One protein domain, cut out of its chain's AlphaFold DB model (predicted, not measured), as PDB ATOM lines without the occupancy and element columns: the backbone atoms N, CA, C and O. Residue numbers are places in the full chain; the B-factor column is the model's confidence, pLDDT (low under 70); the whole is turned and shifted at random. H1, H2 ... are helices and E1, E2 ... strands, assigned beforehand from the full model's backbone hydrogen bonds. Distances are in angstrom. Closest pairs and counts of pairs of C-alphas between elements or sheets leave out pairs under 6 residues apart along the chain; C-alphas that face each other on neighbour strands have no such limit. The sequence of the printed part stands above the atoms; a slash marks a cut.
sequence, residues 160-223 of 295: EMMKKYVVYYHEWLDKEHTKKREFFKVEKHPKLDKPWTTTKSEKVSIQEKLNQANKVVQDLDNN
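What this domain is: This is residues 160 to 223 of the 295 residues of the protein "HNHc domain-containing protein" of viral metagenome (UniProt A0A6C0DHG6). A long two-stranded hairpin, E1 and E2, has one helix, H1, packed on it near the end where E1 begins and E2 ends. The long link from E2 loops back beside E2, where residues 196 to 197 pair antiparallel with 185 to 186. The printed part has 64 residues, in the order E1, E2, H1; the class is mixed, with under half of the residues, 30, in named elements. It is only just compact, close to loose, with a radius of gyration of the C-alphas of 12.7 A, and elongated, spanning 42 by 22 by 20 A.

Where its parts are: E1, residues 166 to 172, begins at C-alpha 166 (79.986, -22.386, -22.215) and measures 20.2 A. E2, residues 180 to 186, measures 20.0 A. H1, residues 206 to 221, measures 22.8 A and ends at C-alpha 221 (82.018, -9.752, -24.586).

How they stand to each other: E1 and E2 form an antiparallel hairpin at 158 degrees; N 167 and O 185, 2.8 A apart, are within hydrogen-bond range. The closest C-alphas of E2 and H1, Val 186 and Ala 213, are 6.3 A apart. In H1 every O i to N i+4 pair is within hydrogen-bond range.

The domain as a whole: The farthest C-alphas, of Glu 176 and Asn 222, are 43.2 A apart. The printed part has no cut; the link from E2 to H1 is long, 19 residues. No printed residue is under 70 in pLDDT.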
ATOM      1  N   GLU A 160      69.589 -23.510 -20.798       92.31
ATOM      2  CA  GLU A 160      69.252 -22.088 -20.763       92.31
ATOM      3  C   GLU A 160      70.095 -21.285 -19.764       92.31
ATOM      4  O   GLU A 160      70.267 -20.083 -19.939       92.31
ATOM      5  N   MET A 161      70.677 -21.944 -18.757       94.38
ATOM      6  CA  MET A 161      71.548 -21.296 -17.774       94.38
ATOM      7  C   MET A 161      72.965 -21.056 -18.313       94.38
ATOM      8  O   MET A 161      73.724 -20.295 -17.719       94.38
ATOM      9  N   MET A 162      73.363 -21.707 -19.412       94.44
ATOM     10  CA  MET A 162      74.701 -21.585 -19.997       94.44
ATOM     11  C   MET A 162      74.736 -20.537 -21.112       94.44
ATOM     12  O   MET A 162      73.931 -20.571 -22.042       94.44
ATOM     13  N   LYS A 163      75.750 -19.665 -21.108       94.38
ATOM     14  CA  LYS A 163      76.024 -18.742 -22.223       94.38
ATOM     15  C   LYS A 163      76.496 -19.491 -23.477       94.38
ATOM     16  O   LYS A 163      76.935 -20.645 -23.419       94.38
ATOM     17  N   LYS A 164      76.423 -18.835 -24.644       92.12
ATOM     18  CA  LYS A 164      76.676 -19.411 -25.986       92.12
ATOM     19  C   LYS A 164      77.935 -20.285 -26.058       92.12
ATOM     20  O   LYS A 164      77.845 -21.419 -26.534       92.12
ATOM     21  N   TYR A 165      79.044 -19.814 -25.493       94.25
ATOM     22  CA  TYR A 165      80.362 -20.462 -25.552       94.25
ATOM     23  C   TYR A 165      80.677 -21.412 -24.385       94.25
ATOM     24  O   TYR A 165      81.712 -22.071 -24.404       94.25
ATOM     25  N   VAL A 166      79.792 -21.516 -23.387       95.56
ATOM     26  CA  VAL A 166      79.986 -22.386 -22.215       95.56
ATOM     27  C   VAL A 166      79.578 -23.825 -22.531       95.56
ATOM     28  O   VAL A 166      78.470 -24.076 -23.006       95.56
ATOM     29  N   VAL A 167      80.454 -24.786 -22.261       95.44
ATOM     30  CA  VAL A 167      80.233 -26.214 -22.515       95.44
ATOM     31  C   VAL A 167      80.496 -27.009 -21.243       95.44
ATOM     32  O   VAL A 167      81.518 -26.819 -20.587       95.44
ATOM     33  N   TYR A 168      79.573 -27.906 -20.905       96.69
ATOM     34  CA  TYR A 168      79.701 -28.825 -19.778       96.69
ATOM     35  C   TYR A 168      80.560 -30.044 -20.135       96.69
ATOM     36  O   TYR A 168      80.341 -30.671 -21.175       96.69
ATOM     37  N   TYR A 169      81.485 -30.396 -19.245       95.00
ATOM     38  CA  TYR A 169      82.337 -31.575 -19.340       95.00
ATOM     39  C   TYR A 169      82.182 -32.462 -18.106       95.00
ATOM     40  O   TYR A 169      82.181 -31.992 -16.969       95.00
ATOM     41  N   HIS A 170      82.125 -33.763 -18.372       93.31
ATOM     42  CA  HIS A 170      82.132 -34.831 -17.384       93.31
ATOM     43  C   HIS A 170      83.140 -35.886 -17.839       93.31
ATOM     44  O   HIS A 170      83.051 -36.387 -18.964       93.31
ATOM     45  N   GLU A 171      84.101 -36.203 -16.981       92.19
ATOM     46  CA  GLU A 171      85.190 -37.129 -17.284       92.19
ATOM     47  C   GLU A 171      85.379 -38.115 -16.131       92.19
ATOM     48  O   GLU A 171      85.382 -37.710 -14.967       92.19
ATOM     49  N   TRP A 172      85.594 -39.387 -16.462       92.00
ATOM     50  CA  TRP A 172      86.060 -40.397 -15.514       92.00
ATOM     51  C   TRP A 172      87.584 -40.325 -15.393       92.00
ATOM     52  O   TRP A 172      88.287 -40.149 -16.390       92.00
ATOM     53  N   LEU A 173      88.094 -40.412 -14.167       87.88
ATOM     54  CA  LEU A 173      89.525 -40.356 -13.859       87.88
ATOM     55  C   LEU A 173      90.177 -41.740 -13.887       87.88
ATOM     56  O   LEU A 173      91.387 -41.849 -14.068       87.88
ATOM     57  N   ASP A 174      89.376 -42.782 -13.709       89.81
ATOM     58  CA  ASP A 174      89.780 -44.174 -13.627       89.81
ATOM     59  C   ASP A 174      88.979 -45.043 -14.606       89.81
ATOM     60  O   ASP A 174      87.855 -44.720 -14.991       89.81
ATOM     61  N   LYS A 175      89.568 -46.173 -15.016       90.12
ATOM     62  CA  LYS A 175      88.928 -47.117 -15.951       90.12
ATOM     63  C   LYS A 175      87.713 -47.822 -15.346       90.12
ATOM     64  O   LYS A 175      86.846 -48.271 -16.083       90.12
ATOM     65  N   GLU A 176      87.668 -47.911 -14.020       93.19
ATOM     66  CA  GLU A 176      86.586 -48.538 -13.255       93.19
ATOM     67  C   GLU A 176      85.392 -47.591 -13.049       93.19
ATOM     68  O   GLU A 176      84.365 -48.011 -12.524       93.19
ATOM     69  N   HIS A 177      85.501 -46.330 -13.497       89.88
ATOM     70  CA  HIS A 177      84.465 -45.302 -13.367       89.88
ATOM     71  C   HIS A 177      84.005 -45.081 -11.914       89.88
ATOM     72  O   HIS A 177      82.820 -44.878 -11.643       89.88
ATOM     73  N   THR A 178      84.934 -45.099 -10.959       88.25
ATOM     74  CA  THR A 178      84.638 -44.808  -9.547       88.25
ATOM     75  C   THR A 178      84.858 -43.337  -9.205       88.25
ATOM     76  O   THR A 178      84.231 -42.807  -8.288       88.25
ATOM     77  N   LYS A 179      85.724 -42.644  -9.954       89.06
ATOM     78  CA  LYS A 179      86.089 -41.244  -9.723       89.06
ATOM     79  C   LYS A 179      85.770 -40.416 -10.954       89.06
ATOM     80  O   LYS A 179      86.305 -40.649 -12.036       89.06
ATOM     81  N   LYS A 180      84.934 -39.399 -10.782       91.00
ATOM     82  CA  LYS A 180      84.543 -38.474 -11.850       91.00
ATOM     83  C   LYS A 180      84.978 -37.056 -11.538       91.00
ATOM     84  O   LYS A 180      85.147 -36.686 -10.388       91.00
ATOM     85  N   ARG A 181      85.090 -36.234 -12.573       90.81
ATOM     86  CA  ARG A 181      85.204 -34.784 -12.433       90.81
ATOM     87  C   ARG A 181      84.264 -34.072 -13.383       90.81
ATOM     88  O   ARG A 181      84.067 -34.492 -14.523       90.81
ATOM     89  N   GLU A 182      83.736 -32.955 -12.905       94.50
ATOM     90  CA  GLU A 182      82.750 -32.145 -13.611       94.50
ATOM     91  C   GLU A 182      83.209 -30.686 -13.604       94.50
ATOM     92  O   GLU A 182      83.624 -30.148 -12.568       94.50
ATOM     93  N   PHE A 183      83.204 -30.067 -14.781       95.81
ATOM     94  CA  PHE A 183      83.693 -28.706 -14.989       95.81
ATOM     95  C   PHE A 183      83.100 -28.102 -16.269       95.81
ATOM     96  O   PHE A 183      82.502 -28.803 -17.086       95.81
ATOM     97  N   PHE A 184      83.278 -26.795 -16.457       96.69
ATOM     98  CA  PHE A 184      82.869 -26.100 -17.674       96.69
ATOM     99  C   PHE A 184      84.078 -25.573 -18.438       96.69
ATOM    100  O   PHE A 184      85.125 -25.260 -17.865       96.69
ATOM    101  N   LYS A 185      83.913 -25.453 -19.752       96.44
ATOM    102  CA  LYS A 185      84.860 -24.789 -20.642       96.44
ATOM    103  C   LYS A 185      84.182 -23.661 -21.397       96.44
ATOM    104  O   LYS A 185      83.033 -23.801 -21.807       96.44
ATOM    105  N   VAL A 186      84.907 -22.572 -21.603       95.81
ATOM    106  CA  VAL A 186      84.565 -21.539 -22.577       95.81
ATOM    107  C   VAL A 186      85.367 -21.835 -23.835       95.81
ATOM    108  O   VAL A 186      86.593 -21.709 -23.850       95.81
ATOM    109  N   GLU A 187      84.676 -22.280 -24.879       94.50
ATOM    110  CA  GLU A 187      85.295 -22.731 -26.125       94.50
ATOM    111  C   GLU A 187      84.823 -21.894 -27.313       94.50
ATOM    112  O   GLU A 187      83.667 -21.476 -27.369       94.50
ATOM    113  N   LYS A 188      85.702 -21.706 -28.307       91.81
ATOM    114  CA  LYS A 188      85.394 -21.042 -29.591       91.81
ATOM    115  C   LYS A 188      84.871 -19.606 -29.463       91.81
ATOM    116  O   LYS A 188      84.233 -19.100 -30.387       91.81
ATOM    117  N   HIS A 189      85.127 -18.959 -28.331       92.94
ATOM    118  CA  HIS A 189      84.909 -17.528 -28.205       92.94
ATOM    119  C   HIS A 189      85.883 -16.804 -29.152       92.94
ATOM    120  O   HIS A 189      87.073 -17.101 -29.083       92.94
ATOM    121  N   PRO A 190      85.446 -15.857 -30.007       91.94
ATOM    122  CA  PRO A 190      86.328 -15.191 -30.978       91.94
ATOM    123  C   PRO A 190      87.532 -14.471 -30.356       91.94
ATOM    124  O   PRO A 190      88.551 -14.290 -31.006       91.94
ATOM    125  N   LYS A 191      87.391 -14.059 -29.093       92.38
ATOM    126  CA  LYS A 191      88.417 -13.362 -28.300       92.38
ATOM    127  C   LYS A 191      89.311 -14.290 -27.459       92.38
ATOM    128  O   LYS A 191      90.055 -13.800 -26.617       92.38
ATOM    129  N   LEU A 192      89.197 -15.612 -27.616       89.38
ATOM    130  CA  LEU A 192      90.055 -16.588 -26.938       89.38
ATOM    131  C   LEU A 192      90.846 -17.402 -27.960       89.38
ATOM    132  O   LEU A 192      90.260 -18.153 -28.738       89.38
ATOM    133  N   ASP A 193      92.173 -17.355 -27.863       88.75
ATOM    134  CA  ASP A 193      93.054 -18.212 -28.669       88.75
ATOM    135  C   ASP A 193      93.016 -19.674 -28.208       88.75
ATOM    136  O   ASP A 193      93.163 -20.608 -28.997       88.75
ATOM    137  N   LYS A 194      92.827 -19.888 -26.900       90.31
ATOM    138  CA  LYS A 194      92.761 -21.212 -26.274       90.31
ATOM    139  C   LYS A 194      91.513 -21.331 -25.404       90.31
ATOM    140  O   LYS A 194      91.125 -20.348 -24.771       90.31
ATOM    141  N   PRO A 195      90.904 -22.527 -25.313       93.69
ATOM    142  CA  PRO A 195      89.780 -22.754 -24.417       93.69
ATOM    143  C   PRO A 195      90.125 -22.390 -22.973       93.69
ATOM    144  O   PRO A 195      91.134 -22.845 -22.433       93.69
ATOM    145  N   TRP A 196      89.251 -21.622 -22.331       94.00
ATOM    146  CA  TRP A 196      89.341 -21.360 -20.899       94.00
ATOM    147  C   TRP A 196      88.552 -22.432 -20.139       94.00
ATOM    148  O   TRP A 196      87.508 -22.882 -20.608       94.00
ATOM    149  N   THR A 197      89.045 -22.892 -18.991       94.00
ATOM    150  CA  THR A 197      88.427 -23.995 -18.230       94.00
ATOM    151  C   THR A 197      88.252 -23.596 -16.771       94.00
ATOM    152  O   THR A 197      89.175 -23.045 -16.177       94.00
ATOM    153  N   THR A 198      87.104 -23.924 -16.177       92.38
ATOM    154  CA  THR A 198      86.888 -23.748 -14.734       92.38
ATOM    155  C   THR A 198      87.759 -24.710 -13.926       92.38
ATOM    156  O   THR A 198      88.298 -25.690 -14.447       92.38
ATOM    157  N   THR A 199      87.833 -24.507 -12.610       89.00
ATOM    158  CA  THR A 199      88.450 -25.498 -11.720       89.00
ATOM    159  C   THR A 199      87.819 -26.886 -11.886       89.00
ATOM    160  O   THR A 199      86.607 -27.030 -12.071       89.00
ATOM    161  N   LYS A 200      88.664 -27.918 -11.806       90.62
ATOM    162  CA  LYS A 200      88.270 -29.337 -11.831       90.62
ATOM    163  C   LYS A 200      88.084 -29.921 -10.428       90.62
ATOM    164  O   LYS A 200      87.760 -31.095 -10.304       90.62
ATOM    165  N   SER A 201      88.314 -29.115  -9.390       86.44
ATOM    166  CA  SER A 201      88.186 -29.530  -7.994       86.44
ATOM    167  C   SER A 201      86.737 -29.861  -7.649       86.44
ATOM    168  O   SER A 201      85.827 -29.113  -8.007       86.44
ATOM    169  N   GLU A 202      86.519 -30.951  -6.920       84.81
ATOM    170  CA  GLU A 202      85.204 -31.326  -6.379       84.81
ATOM    171  C   GLU A 202      84.743 -30.391  -5.253       84.81
ATOM    172  O   GLU A 202      83.553 -30.296  -4.985       84.81
ATOM    173  N   LYS A 203      85.671 -29.643  -4.638       88.62
ATOM    174  CA  LYS A 203      85.368 -28.693  -3.556       88.62
ATOM    175  C   LYS A 203      84.523 -27.497  -4.000       88.62
ATOM    176  O   LYS A 203      83.970 -26.812  -3.153       88.62
ATOM    177  N   VAL A 204      84.483 -27.213  -5.302       87.94
ATOM    178  CA  VAL A 204      83.709 -26.101  -5.865       87.94
ATOM    179  C   VAL A 204      82.457 -26.669  -6.510       87.94
ATOM    180  O   VAL A 204      82.542 -27.588  -7.336       87.94
ATOM    181  N   SER A 205      81.306 -26.116  -6.140       93.19
ATOM    182  CA  SER A 205      80.017 -26.609  -6.609       93.19
ATOM    183  C   SER A 205      79.869 -26.435  -8.121       93.19
ATOM    184  O   SER A 205      80.485 -25.568  -8.751       93.19
ATOM    185  N   ILE A 206      79.022 -27.262  -8.739       94.94
ATOM    186  CA  ILE A 206      78.798 -27.174 -10.183       94.94
ATOM    187  C   ILE A 206      78.145 -25.842 -10.586       94.94
ATOM    188  O   ILE A 206      78.473 -25.296 -11.638       94.94
ATOM    189  N   GLN A 207      77.296 -25.274  -9.727       96.12
ATOM    190  CA  GLN A 207      76.660 -23.980  -9.966       96.12
ATOM    191  C   GLN A 207      77.675 -22.832  -9.931       96.12
ATOM    192  O   GLN A 207      77.650 -21.966 -10.803       96.12
ATOM    193  N   GLU A 208      78.609 -22.839  -8.978       93.69
ATOM    194  CA  GLU A 208      79.685 -21.841  -8.925       93.69
ATOM    195  C   GLU A 208      80.591 -21.929 -10.154       93.69
ATOM    196  O   GLU A 208      80.914 -20.902 -10.752       93.69
ATOM    197  N   LYS A 209      80.951 -23.144 -10.589       95.50
ATOM    198  CA  LYS A 209      81.721 -23.342 -11.828       95.50
ATOM    199  C   LYS A 209      80.969 -22.789 -13.042       95.50
ATOM    200  O   LYS A 209      81.573 -22.124 -13.881       95.50
ATOM    201  N   LEU A 210      79.656 -23.016 -13.134       97.25
ATOM    202  CA  LEU A 210      78.834 -22.441 -14.201       97.25
ATOM    203  C   LEU A 210      78.847 -20.907 -14.156       97.25
ATOM    204  O   LEU A 210      79.063 -20.266 -15.184       97.25
ATOM    205  N   ASN A 211      78.662 -20.320 -12.972       96.06
ATOM    206  CA  ASN A 211      78.672 -18.870 -12.787       96.06
ATOM    207  C   ASN A 211      80.019 -18.265 -13.216       96.06
ATOM    208  O   ASN A 211      80.033 -17.268 -13.937       96.06
ATOM    209  N   GLN A 212      81.139 -18.903 -12.862       94.38
ATOM    210  CA  GLN A 212      82.477 -18.501 -13.312       94.38
ATOM    211  C   GLN A 212      82.605 -18.544 -14.840       94.38
ATOM    212  O   GLN A 212      83.043 -17.572 -15.448       94.38
ATOM    213  N   ALA A 213      82.191 -19.641 -15.479       96.38
ATOM    214  CA  ALA A 213      82.278 -19.774 -16.934       96.38
ATOM    215  C   ALA A 213      81.399 -18.751 -17.673       96.38
ATOM    216  O   ALA A 213      81.827 -18.168 -18.668       96.38
ATOM    217  N   ASN A 214      80.184 -18.507 -17.179       96.56
ATOM    218  CA  ASN A 214      79.290 -17.488 -17.727       96.56
ATOM    219  C   ASN A 214      79.865 -16.078 -17.563       96.56
ATOM    220  O   ASN A 214      79.785 -15.289 -18.504       96.56
ATOM    221  N   LYS A 215      80.466 -15.785 -16.401       95.25
ATOM    222  CA  LYS A 215      81.146 -14.514 -16.145       95.25
ATOM    223  C   LYS A 215      82.289 -14.297 -17.133       95.25
ATOM    224  O   LYS A 215      82.340 -13.244 -17.743       95.25
ATOM    225  N   VAL A 216      83.124 -15.307 -17.383       94.75
ATOM    226  CA  VAL A 216      84.213 -15.202 -18.373       94.75
ATOM    227  C   VAL A 216      83.686 -14.855 -19.766       94.75
ATOM    228  O   VAL A 216      84.286 -14.035 -20.446       94.75
ATOM    229  N   VAL A 217      82.560 -15.433 -20.203       94.69
ATOM    230  CA  VAL A 217      81.951 -15.044 -21.489       94.69
ATOM    231  C   VAL A 217      81.507 -13.583 -21.473       94.69
ATOM    232  O   VAL A 217      81.812 -12.854 -22.407       94.69
ATOM    233  N   GLN A 218      80.831 -13.146 -20.410       94.25
ATOM    234  CA  GLN A 218      80.383 -11.759 -20.276       94.25
ATOM    235  C   GLN A 218      81.554 -10.766 -20.243       94.25
ATOM    236  O   GLN A 218      81.502  -9.728 -20.895       94.25
ATOM    237  N   ASP A 219      82.612 -11.090 -19.505       93.62
ATOM    238  CA  ASP A 219      83.830 -10.289 -19.419       93.62
ATOM    239  C   ASP A 219      84.469 -10.170 -20.809       93.62
ATOM    240  O   ASP A 219      84.726  -9.062 -21.277       93.62
ATOM    241  N   LEU A 220      84.611 -11.286 -21.531       93.81
ATOM    242  CA  LEU A 220      85.137 -11.280 -22.896       93.81
ATOM    243  C   LEU A 220      84.266 -10.451 -23.841       93.81
ATOM    244  O   LEU A 220      84.810  -9.661 -24.611       93.81
ATOM    245  N   ASP A 221      82.939 -10.578 -23.792       91.62
ATOM    246  CA  ASP A 221      82.018  -9.752 -24.586       91.62
ATOM    247  C   ASP A 221      82.271  -8.253 -24.329       91.62
ATOM    248  O   ASP A 221      82.376  -7.479 -25.285       91.62
ATOM    249  N   ASN A 222      82.566  -7.884 -23.078       92.50
ATOM    250  CA  ASN A 222      82.926  -6.530 -22.637       92.50
ATOM    251  C   ASN A 222      84.415  -6.151 -22.808       92.50
ATOM    252  O   ASN A 222      84.837  -5.106 -22.320       92.50
ATOM    253  N   ASN A 223      85.215  -6.954 -23.521       90.75
ATOM    254  CA  ASN A 223      86.663  -6.749 -23.726       90.75
ATOM    255  C   ASN A 223      87.514  -6.815 -22.442       90.75
ATOM    256  O   ASN A 223      88.594  -6.231 -22.376       90.75
TER     257      ASN A 223